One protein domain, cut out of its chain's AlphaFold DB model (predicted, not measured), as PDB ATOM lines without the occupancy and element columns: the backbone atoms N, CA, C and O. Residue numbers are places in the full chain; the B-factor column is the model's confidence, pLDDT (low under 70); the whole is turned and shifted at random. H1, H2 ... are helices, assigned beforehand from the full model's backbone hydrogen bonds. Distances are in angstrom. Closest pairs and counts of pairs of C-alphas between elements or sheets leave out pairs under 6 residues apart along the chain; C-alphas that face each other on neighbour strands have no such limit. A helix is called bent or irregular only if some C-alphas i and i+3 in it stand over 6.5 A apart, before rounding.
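AT A GLANCE: This is residues 159 to 241 of the 241 residues of an uncharacterized protein of Bdellovibrio sp. 28-41-41 (UniProt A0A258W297). Four helices join in a rounded ring of contacts, H1 to H2 to H3 to H4 and back to H1. H4 runs the opposite way to both H1 and H3, H2 stands crosswise to the other three, and two long loops join H2 to H3 and H3 to H4. The printed part has 83 residues, with four named helices in the order H1, H2, H3, H4 and no named strand, and its class is all helix. It is compact, with a radius of gyration of the C-alphas of 11.6 A and spans of 32 by 27 by 22 A.

HOW THE PARTS SIT: H1, residues 159 to 173, touches H2, residues 182 to 190, about perpendicular at 76 degrees; their closest C-alphas, of Glu 159 and His 182, are 6.6 A apart. H2 touches H3, residues 205 to 210, about perpendicular at 88 degrees, with the C-alphas of Pro 189 and Leu 206 closest at 4.7 A. H3 and H4, residues 228 to 240, form a helical hairpin: they touch at a shallow tilt of 19 degrees, opposite ways, H4 with residues 229 to 233 alone, and the closest C-alphas, of Ile 207 and Cys 229, are 6.5 A apart. H1 touches H4 with residues 161 to 166 alone, at a shallow tilt of 31 degrees, opposite ways; the C-alphas of Tyr 161 and Trp 235 are closest at 6.5 A. The helix packing is part aligned, part crossed. H2 and H4 are close but not clearly touching, and H1 and H3 are apart. Every O i to N i+4 pair is within hydrogen-bond range in H3 and H4, against 8 of 11 in H1 and 4 of 5 in H2.

IN THESE COORDINATES: H1 begins at C-alpha 159 (38.343, 6.813, 47.894) and is 19.2 A long; it is only just irregular, C-alphas 165 and 168 being 6.7 A apart. H2, 9.8 A, is irregular, with C-alphas 187 and 190 7.1 A apart. H3 measures 8.5 A. H4, 18.6 A, ends at C-alpha 240 (32.872, 5.965, 37.017).

THE WHOLE: The C-alphas farthest apart, of Arg 176 and Phe 196, are 32.4 A apart. The printed part has no cut; its links H2 to H3 and H3 to H4 are long, with 14 and 17 residues. Mean pLDDT of the printed part is 93.2, and residue 225 is under 70.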
ATOM      1  N   GLU A 159      37.469   7.267  46.803       96.38
ATOM      2  CA  GLU A 159      38.343   6.813  47.894       96.38
ATOM      3  C   GLU A 159      37.640   6.796  49.271       96.38
ATOM      4  O   GLU A 159      37.780   5.800  49.988       96.38
ATOM      5  N   PRO A 160      36.798   7.787  49.645       97.62
ATOM      6  CA  PRO A 160      36.021   7.702  50.884       97.62
ATOM      7  C   PRO A 160      35.070   6.498  50.922       97.62
ATOM      8  O   PRO A 160      34.948   5.844  51.957       97.62
ATOM      9  N   TYR A 161      34.434   6.160  49.792       97.81
ATOM     10  CA  TYR A 161      33.572   4.979  49.699       97.81
ATOM     11  C   TYR A 161      34.384   3.698  49.892       97.81
ATOM     12  O   TYR A 161      33.970   2.818  50.652       97.81
ATOM     13  N   TYR A 162      35.547   3.604  49.240       98.00
ATOM     14  CA  TYR A 162      36.459   2.480  49.415       98.00
ATOM     15  C   TYR A 162      36.855   2.318  50.882       98.00
ATOM     16  O   TYR A 162      36.674   1.236  51.436       98.00
ATOM     17  N   ASN A 163      37.338   3.381  51.528       97.56
ATOM     18  CA  ASN A 163      37.824   3.318  52.907       97.56
ATOM     19  C   ASN A 163      36.726   2.888  53.891       97.56
ATOM     20  O   ASN A 163      37.009   2.142  54.826       97.56
ATOM     21  N   ALA A 164      35.479   3.307  53.663       98.00
ATOM     22  CA  ALA A 164      34.356   2.954  54.527       98.00
ATOM     23  C   ALA A 164      33.808   1.535  54.280       98.00
ATOM     24  O   ALA A 164      33.425   0.862  55.232       98.00
ATOM     25  N   ASN A 165      33.758   1.073  53.024       97.38
ATOM     26  CA  ASN A 165      32.959  -0.108  52.658       97.38
ATOM     27  C   ASN A 165      33.774  -1.280  52.091       97.38
ATOM     28  O   ASN A 165      33.383  -2.435  52.242       97.38
ATOM     29  N   VAL A 166      34.895  -1.004  51.421       96.94
ATOM     30  CA  VAL A 166      35.695  -2.012  50.699       96.94
ATOM     31  C   VAL A 166      36.969  -2.345  51.476       96.94
ATOM     32  O   VAL A 166      37.276  -3.516  51.698       96.94
ATOM     33  N   GLY A 167      37.688  -1.318  51.930       96.81
ATOM     34  CA  GLY A 167      38.969  -1.417  52.623       96.81
ATOM     35  C   GLY A 167      38.969  -2.391  53.806       96.81
ATOM     36  O   GLY A 167      39.838  -3.262  53.832       96.81
ATOM     37  N   PRO A 168      37.996  -2.337  54.740       96.69
ATOM     38  CA  PRO A 168      37.954  -3.253  55.881       96.69
ATOM     39  C   PRO A 168      37.863  -4.728  55.474       96.69
ATOM     40  O   PRO A 168      38.546  -5.577  56.046       96.69
ATOM     41  N   PHE A 169      37.070  -5.041  54.445       95.12
ATOM     42  CA  PHE A 169      36.947  -6.407  53.940       95.12
ATOM     43  C   PHE A 169      38.259  -6.888  53.314       95.12
ATOM     44  O   PHE A 169      38.713  -7.996  53.604       95.12
ATOM     45  N   ILE A 170      38.883  -6.048  52.481       94.56
ATOM     46  CA  ILE A 170      40.168  -6.358  51.845       94.56
ATOM     47  C   ILE A 170      41.258  -6.571  52.903       94.56
ATOM     48  O   ILE A 170      42.014  -7.540  52.820       94.56
ATOM     49  N   ALA A 171      41.302  -5.715  53.926       94.31
ATOM     50  CA  ALA A 171      42.244  -5.823  55.034       94.31
ATOM     51  C   ALA A 171      42.099  -7.151  55.796       94.31
ATOM     52  O   ALA A 171      43.103  -7.796  56.097       94.31
ATOM     53  N   ALA A 172      40.864  -7.586  56.062       94.50
ATOM     54  CA  ALA A 172      40.594  -8.805  56.820       94.50
ATOM     55  C   ALA A 172      40.828 -10.098  56.017       94.50
ATOM     56  O   ALA A 172      41.253 -11.100  56.588       94.50
ATOM     57  N   ASN A 173      40.558 -10.089  54.708       92.56
ATOM     58  CA  ASN A 173      40.471 -11.327  53.920       92.56
ATOM     59  C   ASN A 173      41.592 -11.497  52.886       92.56
ATOM     60  O   ASN A 173      41.884 -12.620  52.480       92.56
ATOM     61  N   CYS A 174      42.228 -10.412  52.434       91.88
ATOM     62  CA  CYS A 174      43.133 -10.456  51.279       91.88
ATOM     63  C   CYS A 174      44.607 -10.214  51.638       91.88
ATOM     64  O   CYS A 174      45.490 -10.565  50.851       91.88
ATOM     65  N   THR A 175      44.885  -9.658  52.822       92.12
ATOM     66  CA  THR A 175      46.229  -9.210  53.238       92.12
ATOM     67  C   THR A 175      47.243 -10.331  53.419       92.12
ATOM     68  O   THR A 175      48.444 -10.095  53.334       92.12
ATOM     69  N   ARG A 176      46.783 -11.577  53.583       91.06
ATOM     70  CA  ARG A 176      47.671 -12.746  53.656       91.06
ATOM     71  C   ARG A 176      48.443 -12.992  52.356       91.06
ATOM     72  O   ARG A 176      49.506 -13.601  52.390       91.06
ATOM     73  N   CYS A 177      47.894 -12.580  51.214       91.06
ATOM     74  CA  CYS A 177      48.485 -12.849  49.901       91.06
ATOM     75  C   CYS A 177      48.848 -11.583  49.124       91.06
ATOM     76  O   CYS A 177      49.659 -11.659  48.208       91.06
ATOM     77  N   HIS A 178      48.252 -10.437  49.461       89.00
ATOM     78  CA  HIS A 178      48.434  -9.188  48.730       89.00
ATOM     79  C   HIS A 178      48.510  -8.000  49.679       89.00
ATOM     80  O   HIS A 178      47.778  -7.952  50.659       89.00
ATOM     81  N   THR A 179      49.270  -6.975  49.313       90.00
ATOM     82  CA  THR A 179      49.195  -5.664  49.969       90.00
ATOM     83  C   THR A 179      48.355  -4.739  49.102       90.00
ATOM     84  O   THR A 179      48.856  -4.128  48.160       90.00
ATOM     85  N   TRP A 180      47.054  -4.674  49.382       92.38
ATOM     86  CA  TRP A 180      46.129  -3.841  48.618       92.38
ATOM     87  C   TRP A 180      45.898  -2.490  49.285       92.38
ATOM     88  O   TRP A 180      45.549  -2.402  50.460       92.38
ATOM     89  N   THR A 181      46.020  -1.439  48.483       94.25
ATOM     90  CA  THR A 181      45.556  -0.085  48.793       94.25
ATOM     91  C   THR A 181      44.463   0.309  47.803       94.25
ATOM     92  O   THR A 181      44.316  -0.331  46.753       94.25
ATOM     93  N   HIS A 182      43.737   1.395  48.093       95.75
ATOM     94  CA  HIS A 182      42.813   2.005  47.130       95.75
ATOM     95  C   HIS A 182      43.501   2.242  45.781       95.75
ATOM     96  O   HIS A 182      43.025   1.762  44.756       95.75
ATOM     97  N   ALA A 183      44.681   2.871  45.798       93.38
ATOM     98  CA  ALA A 183      45.440   3.191  44.596       93.38
ATOM     99  C   ALA A 183      45.825   1.947  43.778       93.38
ATOM    100  O   ALA A 183      45.727   1.971  42.552       93.38
ATOM    101  N   ASN A 184      46.239   0.848  44.423       93.31
ATOM    102  CA  ASN A 184      46.610  -0.375  43.700       93.31
ATOM    103  C   ASN A 184      45.394  -1.114  43.124       93.31
ATOM    104  O   ASN A 184      45.487  -1.675  42.032       93.31
ATOM    105  N   LEU A 185      44.260  -1.114  43.831       95.25
ATOM    106  CA  LEU A 185      43.030  -1.729  43.332       95.25
ATOM    107  C   LEU A 185      42.410  -0.910  42.197       95.25
ATOM    108  O   LEU A 185      42.066  -1.489  41.165       95.25
ATOM    109  N   PHE A 186      42.333   0.414  42.363       95.75
ATOM    110  CA  PHE A 186      41.900   1.348  41.326       95.75
ATOM    111  C   PHE A 186      42.798   1.222  40.093       95.75
ATOM    112  O   PHE A 186      42.320   0.848  39.027       95.75
ATOM    113  N   GLY A 187      44.111   1.416  40.267       92.75
ATOM    114  CA  GLY A 187      45.139   1.352  39.222       92.75
ATOM    115  C   GLY A 187      45.259   0.006  38.498       92.75
ATOM    116  O   GLY A 187      45.857  -0.061  37.426       92.75
ATOM    117  N   GLY A 188      44.720  -1.066  39.082       94.12
ATOM    118  CA  GLY A 188      44.866  -2.435  38.598       94.12
ATOM    119  C   GLY A 188      43.526  -3.106  38.285       94.12
ATOM    120  O   GLY A 188      42.930  -2.838  37.240       94.12
ATOM    121  N   PRO A 189      43.062  -4.052  39.123       95.56
ATOM    122  CA  PRO A 189      41.949  -4.932  38.778       95.56
ATOM    123  C   PRO A 189      40.590  -4.224  38.645       95.56
ATOM    124  O   PRO A 189      39.744  -4.728  37.905       95.56
ATOM    125  N   LEU A 190      40.362  -3.077  39.299       96.12
ATOM    126  CA  LEU A 190      39.108  -2.327  39.136       96.12
ATOM    127  C   LEU A 190      38.999  -1.692  37.737       96.12
ATOM    128  O   LEU A 190      37.925  -1.703  37.142       96.12
ATOM    129  N   MET A 191      40.112  -1.191  37.194       95.12
ATOM    130  CA  MET A 191      40.199  -0.575  35.862       95.12
ATOM    131  C   MET A 191      40.526  -1.570  34.734       95.12
ATOM    132  O   MET A 191      40.951  -1.163  33.654       95.12
ATOM    133  N   SER A 192      40.365  -2.877  34.946       95.94
ATOM    134  CA  SER A 192      40.707  -3.890  33.942       95.94
ATOM    135  C   SER A 192      39.490  -4.744  33.566       95.94
ATOM    136  O   SER A 192      39.111  -5.594  34.361       95.94
ATOM    137  N   PRO A 193      38.875  -4.584  32.379       96.44
ATOM    138  CA  PRO A 193      39.069  -3.476  31.440       96.44
ATOM    139  C   PRO A 193      38.554  -2.140  32.008       96.44
ATOM    140  O   PRO A 193      37.755  -2.116  32.943       96.44
ATOM    141  N   THR A 194      39.021  -1.024  31.444       96.12
ATOM    142  CA  THR A 194      38.556   0.325  31.807       96.12
ATOM    143  C   THR A 194      37.122   0.545  31.317       96.12
ATOM    144  O   THR A 194      36.699  -0.155  30.393       96.12
ATOM    145  N   PRO A 195      36.380   1.544  31.837       96.38
ATOM    146  CA  PRO A 195      35.072   1.907  31.281       96.38
ATOM    147  C   PRO A 195      35.101   2.140  29.761       96.38
ATOM    148  O   PRO A 195      34.257   1.624  29.035       96.38
ATOM    149  N   PHE A 196      36.128   2.831  29.256       96.12
ATOM    150  CA  PHE A 196      36.304   3.075  27.819       96.12
ATOM    151  C   PHE A 196      36.523   1.790  27.006       96.12
ATOM    152  O   PHE A 196      36.122   1.714  25.851       96.12
ATOM    153  N   ALA A 197      37.124   0.763  27.610       96.06
ATOM    154  CA  ALA A 197      37.330  -0.546  26.995       96.06
ATOM    155  C   ALA A 197      36.177  -1.539  27.270       96.06
ATOM    156  O   ALA A 197      36.359  -2.745  27.105       96.06
ATOM    157  N   GLY A 198      35.004  -1.065  27.707       96.44
ATOM    158  CA  GLY A 198      33.826  -1.904  27.974       96.44
ATOM    159  C   GLY A 198      33.784  -2.532  29.371       96.44
ATOM    160  O   GLY A 198      32.988  -3.439  29.630       96.44
ATOM    161  N   GLY A 199      34.636  -2.074  30.287       96.56
ATOM    162  CA  GLY A 199      34.539  -2.401  31.705       96.56
ATOM    163  C   GLY A 199      33.253  -1.861  32.310       96.56
ATOM    164  O   GLY A 199      32.837  -0.741  32.034       96.56
ATOM    165  N   THR A 200      32.626  -2.668  33.155       96.88
ATOM    166  CA  THR A 200      31.395  -2.313  33.861       96.88
ATOM    167  C   THR A 200      31.527  -2.643  35.341       96.88
ATOM    168  O   THR A 200      32.454  -3.350  35.762       96.88
ATOM    169  N   ALA A 201      30.528  -2.220  36.115       96.56
ATOM    170  CA  ALA A 201      30.343  -2.654  37.491       96.56
ATOM    171  C   ALA A 201      30.241  -4.180  37.629       96.56
ATOM    172  O   ALA A 201      30.332  -4.668  38.734       96.56
ATOM    173  N   THR A 202      30.062  -4.965  36.564       95.81
ATOM    174  CA  THR A 202      29.914  -6.427  36.653       95.81
ATOM    175  C   THR A 202      30.978  -7.202  35.879       95.81
ATOM    176  O   THR A 202      31.031  -8.424  35.983       95.81
ATOM    177  N   SER A 203      31.829  -6.532  35.096       95.94
ATOM    178  CA  SER A 203      32.771  -7.196  34.178       95.94
ATOM    179  C   SER A 203      34.245  -6.879  34.429       95.94
ATOM    180  O   SER A 203      35.105  -7.483  33.785       95.94
ATOM    181  N   ASN A 204      34.564  -5.975  35.360       96.38
ATOM    182  CA  ASN A 204      35.955  -5.706  35.715       96.38
ATOM    183  C   ASN A 204      36.615  -6.904  36.424       96.38
ATOM    184  O   ASN A 204      35.960  -7.767  37.019       96.38
ATOM    185  N   LYS A 205      37.943  -6.959  36.352       96.50
ATOM    186  CA  LYS A 205      38.773  -8.068  36.815       96.50
ATOM    187  C   LYS A 205      38.640  -8.275  38.312       96.50
ATOM    188  O   LYS A 205      38.641  -9.424  38.740       96.50
ATOM    189  N   LEU A 206      38.488  -7.205  39.098       95.56
ATOM    190  CA  LEU A 206      38.259  -7.330  40.536       95.56
ATOM    191  C   LEU A 206      36.994  -8.154  40.799       95.56
ATOM    192  O   LEU A 206      37.058  -9.159  41.497       95.56
ATOM    193  N   ILE A 207      35.873  -7.814  40.167       95.56
ATOM    194  CA  ILE A 207      34.616  -8.548  40.367       95.56
ATOM    195  C   ILE A 207      34.668  -9.960  39.797       95.56
ATOM    196  O   ILE A 207      34.194 -10.893  40.445       95.56
ATOM    197  N   ARG A 208      35.298 -10.161  38.638       95.38
ATOM    198  CA  ARG A 208      35.465 -11.508  38.073       95.38
ATOM    199  C   ARG A 208      36.297 -12.419  38.979       95.38
ATOM    200  O   ARG A 208      35.970 -13.590  39.113       95.38
ATOM    201  N   LYS A 209      37.327 -11.883  39.640       94.12
ATOM    202  CA  LYS A 209      38.113 -12.619  40.642       94.12
ATOM    203  C   LYS A 209      37.286 -12.936  41.884       94.12
ATOM    204  O   LYS A 209      37.249 -14.081  42.311       94.12
ATOM    205  N   MET A 210      36.589 -11.939  42.429       92.81
ATOM    206  CA  MET A 210      35.817 -12.093  43.669       92.81
ATOM    207  C   MET A 210      34.599 -13.014  43.512       92.81
ATOM    208  O   MET A 210      34.175 -13.624  44.491       92.81
ATOM    209  N   SER A 211      34.066 -13.133  42.292       93.62
ATOM    210  CA  SER A 211      32.935 -14.005  41.954       93.62
ATOM    211  C   SER A 211      33.314 -15.399  41.453       93.62
ATOM    212  O   SER A 211      32.428 -16.156  41.074       93.62
ATOM    213  N   GLY A 212      34.609 -15.724  41.360       92.69
ATOM    214  CA  GLY A 212      35.071 -17.005  40.809       92.69
ATOM    215  C   GLY A 212      35.050 -17.112  39.283       92.69
ATOM    216  O   GLY A 212      35.649 -18.027  38.720       92.69
ATOM    217  N   ALA A 213      34.464 -16.140  38.575       93.19
ATOM    218  CA  ALA A 213      34.461 -16.088  37.109       93.19
ATOM    219  C   ALA A 213      35.873 -15.992  36.489       93.19
ATOM    220  O   ALA A 213      36.063 -16.233  35.294       93.19
ATOM    221  N   GLU A 214      36.880 -15.608  37.275       94.19
ATOM    222  CA  GLU A 214      38.290 -15.776  36.946       94.19
ATOM    223  C   GLU A 214      39.013 -16.446  38.119       94.19
ATOM    224  O   GLU A 214      39.114 -15.861  39.194       94.19
ATOM    225  N   GLY A 215      39.581 -17.634  37.896       91.56
ATOM    226  CA  GLY A 215      40.222 -18.418  38.955       91.56
ATOM    227  C   GLY A 215      41.293 -17.647  39.737       91.56
ATOM    228  O   GLY A 215      42.118 -16.920  39.164       91.56
ATOM    229  N   HIS A 216      41.278 -17.801  41.061       89.81
ATOM    230  CA  HIS A 216      42.252 -17.243  41.999       89.81
ATOM    231  C   HIS A 216      42.322 -18.112  43.259       89.81
ATOM    232  O   HIS A 216      41.318 -18.656  43.702       89.81
ATOM    233  N   THR A 217      43.510 -18.248  43.847       87.88
ATOM    234  CA  THR A 217      43.746 -19.118  45.014       87.88
ATOM    235  C   THR A 217      43.132 -18.592  46.312       87.88
ATOM    236  O   THR A 217      43.099 -19.321  47.299       87.88
ATOM    237  N   GLY A 218      42.654 -17.344  46.327       83.31
ATOM    238  CA  GLY A 218      41.999 -16.728  47.483       83.31
ATOM    239  C   GLY A 218      40.567 -17.204  47.729       83.31
ATOM    240  O   GLY A 218      40.028 -16.902  48.787       83.31
ATOM    241  N   GLY A 219      39.978 -17.957  46.796       85.06
ATOM    242  CA  GLY A 219      38.588 -18.405  46.869       85.06
ATOM    243  C   GLY A 219      37.592 -17.386  46.313       85.06
ATOM    244  O   GLY A 219      37.965 -16.349  45.763       85.06
ATOM    245  N   GLU A 220      36.313 -17.722  46.446       90.81
ATOM    246  CA  GLU A 220      35.179 -16.914  46.000       90.81
ATOM    247  C   GLU A 220      34.545 -16.210  47.200       90.81
ATOM    248  O   GLU A 220      34.325 -16.817  48.248       90.81
ATOM    249  N   PHE A 221      34.240 -14.924  47.047       89.19
ATOM    250  CA  PHE A 221      33.748 -14.078  48.138       89.19
ATOM    251  C   PHE A 221      32.354 -13.506  47.877       89.19
ATOM    252  O   PHE A 221      31.778 -12.855  48.751       89.19
ATOM    253  N   CYS A 222      31.802 -13.712  46.684       84.56
ATOM    254  CA  CYS A 222      30.443 -13.301  46.366       84.56
ATOM    255  C   CYS A 222      29.886 -14.025  45.143       84.56
ATOM    256  O   CYS A 222      30.625 -14.484  44.282       84.56
ATOM    257  N   SER A 223      28.561 -14.063  45.042       82.44
ATOM    258  CA  SER A 223      27.868 -14.318  43.780       82.44
ATOM    259  C   SER A 223      27.450 -12.987  43.150       82.44
ATOM    260  O   SER A 223      27.288 -11.973  43.836       82.44
ATOM    261  N   MET A 224      27.306 -12.962  41.826       74.56
ATOM    262  CA  MET A 224      26.968 -11.745  41.084       74.56
ATOM    263  C   MET A 224      25.702 -11.080  41.643       74.56
ATOM    264  O   MET A 224      24.645 -11.700  41.702       74.56
ATOM    265  N   GLY A 225      25.816  -9.809  42.048       65.31
ATOM    266  CA  GLY A 225      24.692  -9.016  42.562       65.31
ATOM    267  C   GLY A 225      24.321  -9.263  44.029       65.31
ATOM    268  O   GLY A 225      23.319  -8.723  44.488       65.31
ATOM    269  N   SER A 226      25.105 -10.042  44.782       75.25
ATOM    270  CA  SER A 226      24.882 -10.243  46.218       75.25
ATOM    271  C   SER A 226      26.182 -10.207  47.029       75.25
ATOM    272  O   SER A 226      27.290 -10.232  46.486       75.25
ATOM    273  N   GLY A 227      26.047 -10.101  48.353       85.06
ATOM    274  CA  GLY A 227      27.182 -10.060  49.274       85.06
ATOM    275  C   GLY A 227      28.166  -8.937  48.938       85.06
ATOM    276  O   GLY A 227      27.775  -7.828  48.576       85.06
ATOM    277  N   PHE A 228      29.464  -9.234  49.016       93.50
ATOM    278  CA  PHE A 228      30.511  -8.237  48.784       93.50
ATOM    279  C   PHE A 228      30.589  -7.741  47.327       93.50
ATOM    280  O   PHE A 228      31.040  -6.622  47.083       93.50
ATOM    281  N   CYS A 229      30.090  -8.507  46.346       93.62
ATOM    282  CA  CYS A 229      30.055  -8.070  44.945       93.62
ATOM    283  C   CYS A 229      29.163  -6.837  44.766       93.62
ATOM    284  O   CYS A 229      29.493  -5.982  43.949       93.62
ATOM    285  N   ALA A 230      28.076  -6.711  45.536       94.94
ATOM    286  CA  ALA A 230      27.225  -5.522  45.504       94.94
ATOM    287  C   ALA A 230      27.979  -4.278  46.011       94.94
ATOM    288  O   ALA A 230      27.897  -3.212  45.402       94.94
ATOM    289  N   THR A 231      28.791  -4.421  47.063       96.31
ATOM    290  CA  THR A 231      29.663  -3.343  47.563       96.31
ATOM    291  C   THR A 231      30.713  -2.935  46.527       96.31
ATOM    292  O   THR A 231      30.952  -1.748  46.317       96.31
ATOM    293  N   LEU A 232      31.318  -3.901  45.832       96.75
ATOM    294  CA  LEU A 232      32.278  -3.622  44.757       96.75
ATOM    295  C   LEU A 232      31.620  -2.967  43.535       96.75
ATOM    296  O   LEU A 232      32.203  -2.065  42.940       96.75
ATOM    297  N   GLN A 233      30.406  -3.393  43.175       96.31
ATOM    298  CA  GLN A 233      29.594  -2.785  42.116       96.31
ATOM    299  C   GLN A 233      29.269  -1.325  42.436       96.31
ATOM    300  O   GLN A 233      29.436  -0.457  41.580       96.31
ATOM    301  N   ALA A 234      28.854  -1.053  43.674       97.00
ATOM    302  CA  ALA A 234      28.570   0.295  44.145       97.00
ATOM    303  C   ALA A 234      29.833   1.167  44.196       97.00
ATOM    304  O   ALA A 234      29.776   2.330  43.799       97.00
ATOM    305  N   TRP A 235      30.987   0.611  44.590       97.75
ATOM    306  CA  TRP A 235      32.257   1.332  44.499       97.75
ATOM    307  C   TRP A 235      32.606   1.680  43.050       97.75
ATOM    308  O   TRP A 235      32.920   2.831  42.761       97.75
ATOM    309  N   TRP A 236      32.493   0.721  42.124       97.38
ATOM    310  CA  TRP A 236      32.737   0.970  40.701       97.38
ATOM    311  C   TRP A 236      31.820   2.075  40.161       97.38
ATOM    312  O   TRP A 236      32.292   2.979  39.477       97.38
ATOM    313  N   ALA A 237      30.526   2.036  40.494       96.50
ATOM    314  CA  ALA A 237      29.582   3.073  40.088       96.50
ATOM    315  C   ALA A 237      29.996   4.447  40.635       96.50
ATOM    316  O   ALA A 237      30.066   5.396  39.868       96.50
ATOM    317  N   ALA A 238      30.378   4.539  41.911       96.38
ATOM    318  CA  ALA A 238      30.835   5.793  42.511       96.38
ATOM    319  C   ALA A 238      32.133   6.353  41.884       96.38
ATOM    320  O   ALA A 238      32.368   7.559  41.937       96.38
ATOM    321  N   GLU A 239      32.993   5.503  41.312       95.25
ATOM    322  CA  GLU A 239      34.209   5.953  40.616       95.25
ATOM    323  C   GLU A 239      33.917   6.467  39.192       95.25
ATOM    324  O   GLU A 239      34.556   7.421  38.731       95.25
ATOM    325  N   PHE A 240      32.977   5.836  38.477       94.44
ATOM    326  CA  PHE A 240      32.872   5.965  37.017       94.44
ATOM    327  C   PHE A 240      31.519   6.451  36.473       94.44
ATOM    328  O   PHE A 240      31.442   6.700  35.268       94.44
ATOM    329  N   GLN A 241      30.485   6.597  37.306       87.56
ATOM    330  CA  GLN A 241      29.159   7.121  36.936       87.56
ATOM    331  C   GLN A 241      28.888   8.450  37.644       87.56
ATOM    332  O   GLN A 241      28.373   9.361  36.961       87.56
TER     333      GLN A 241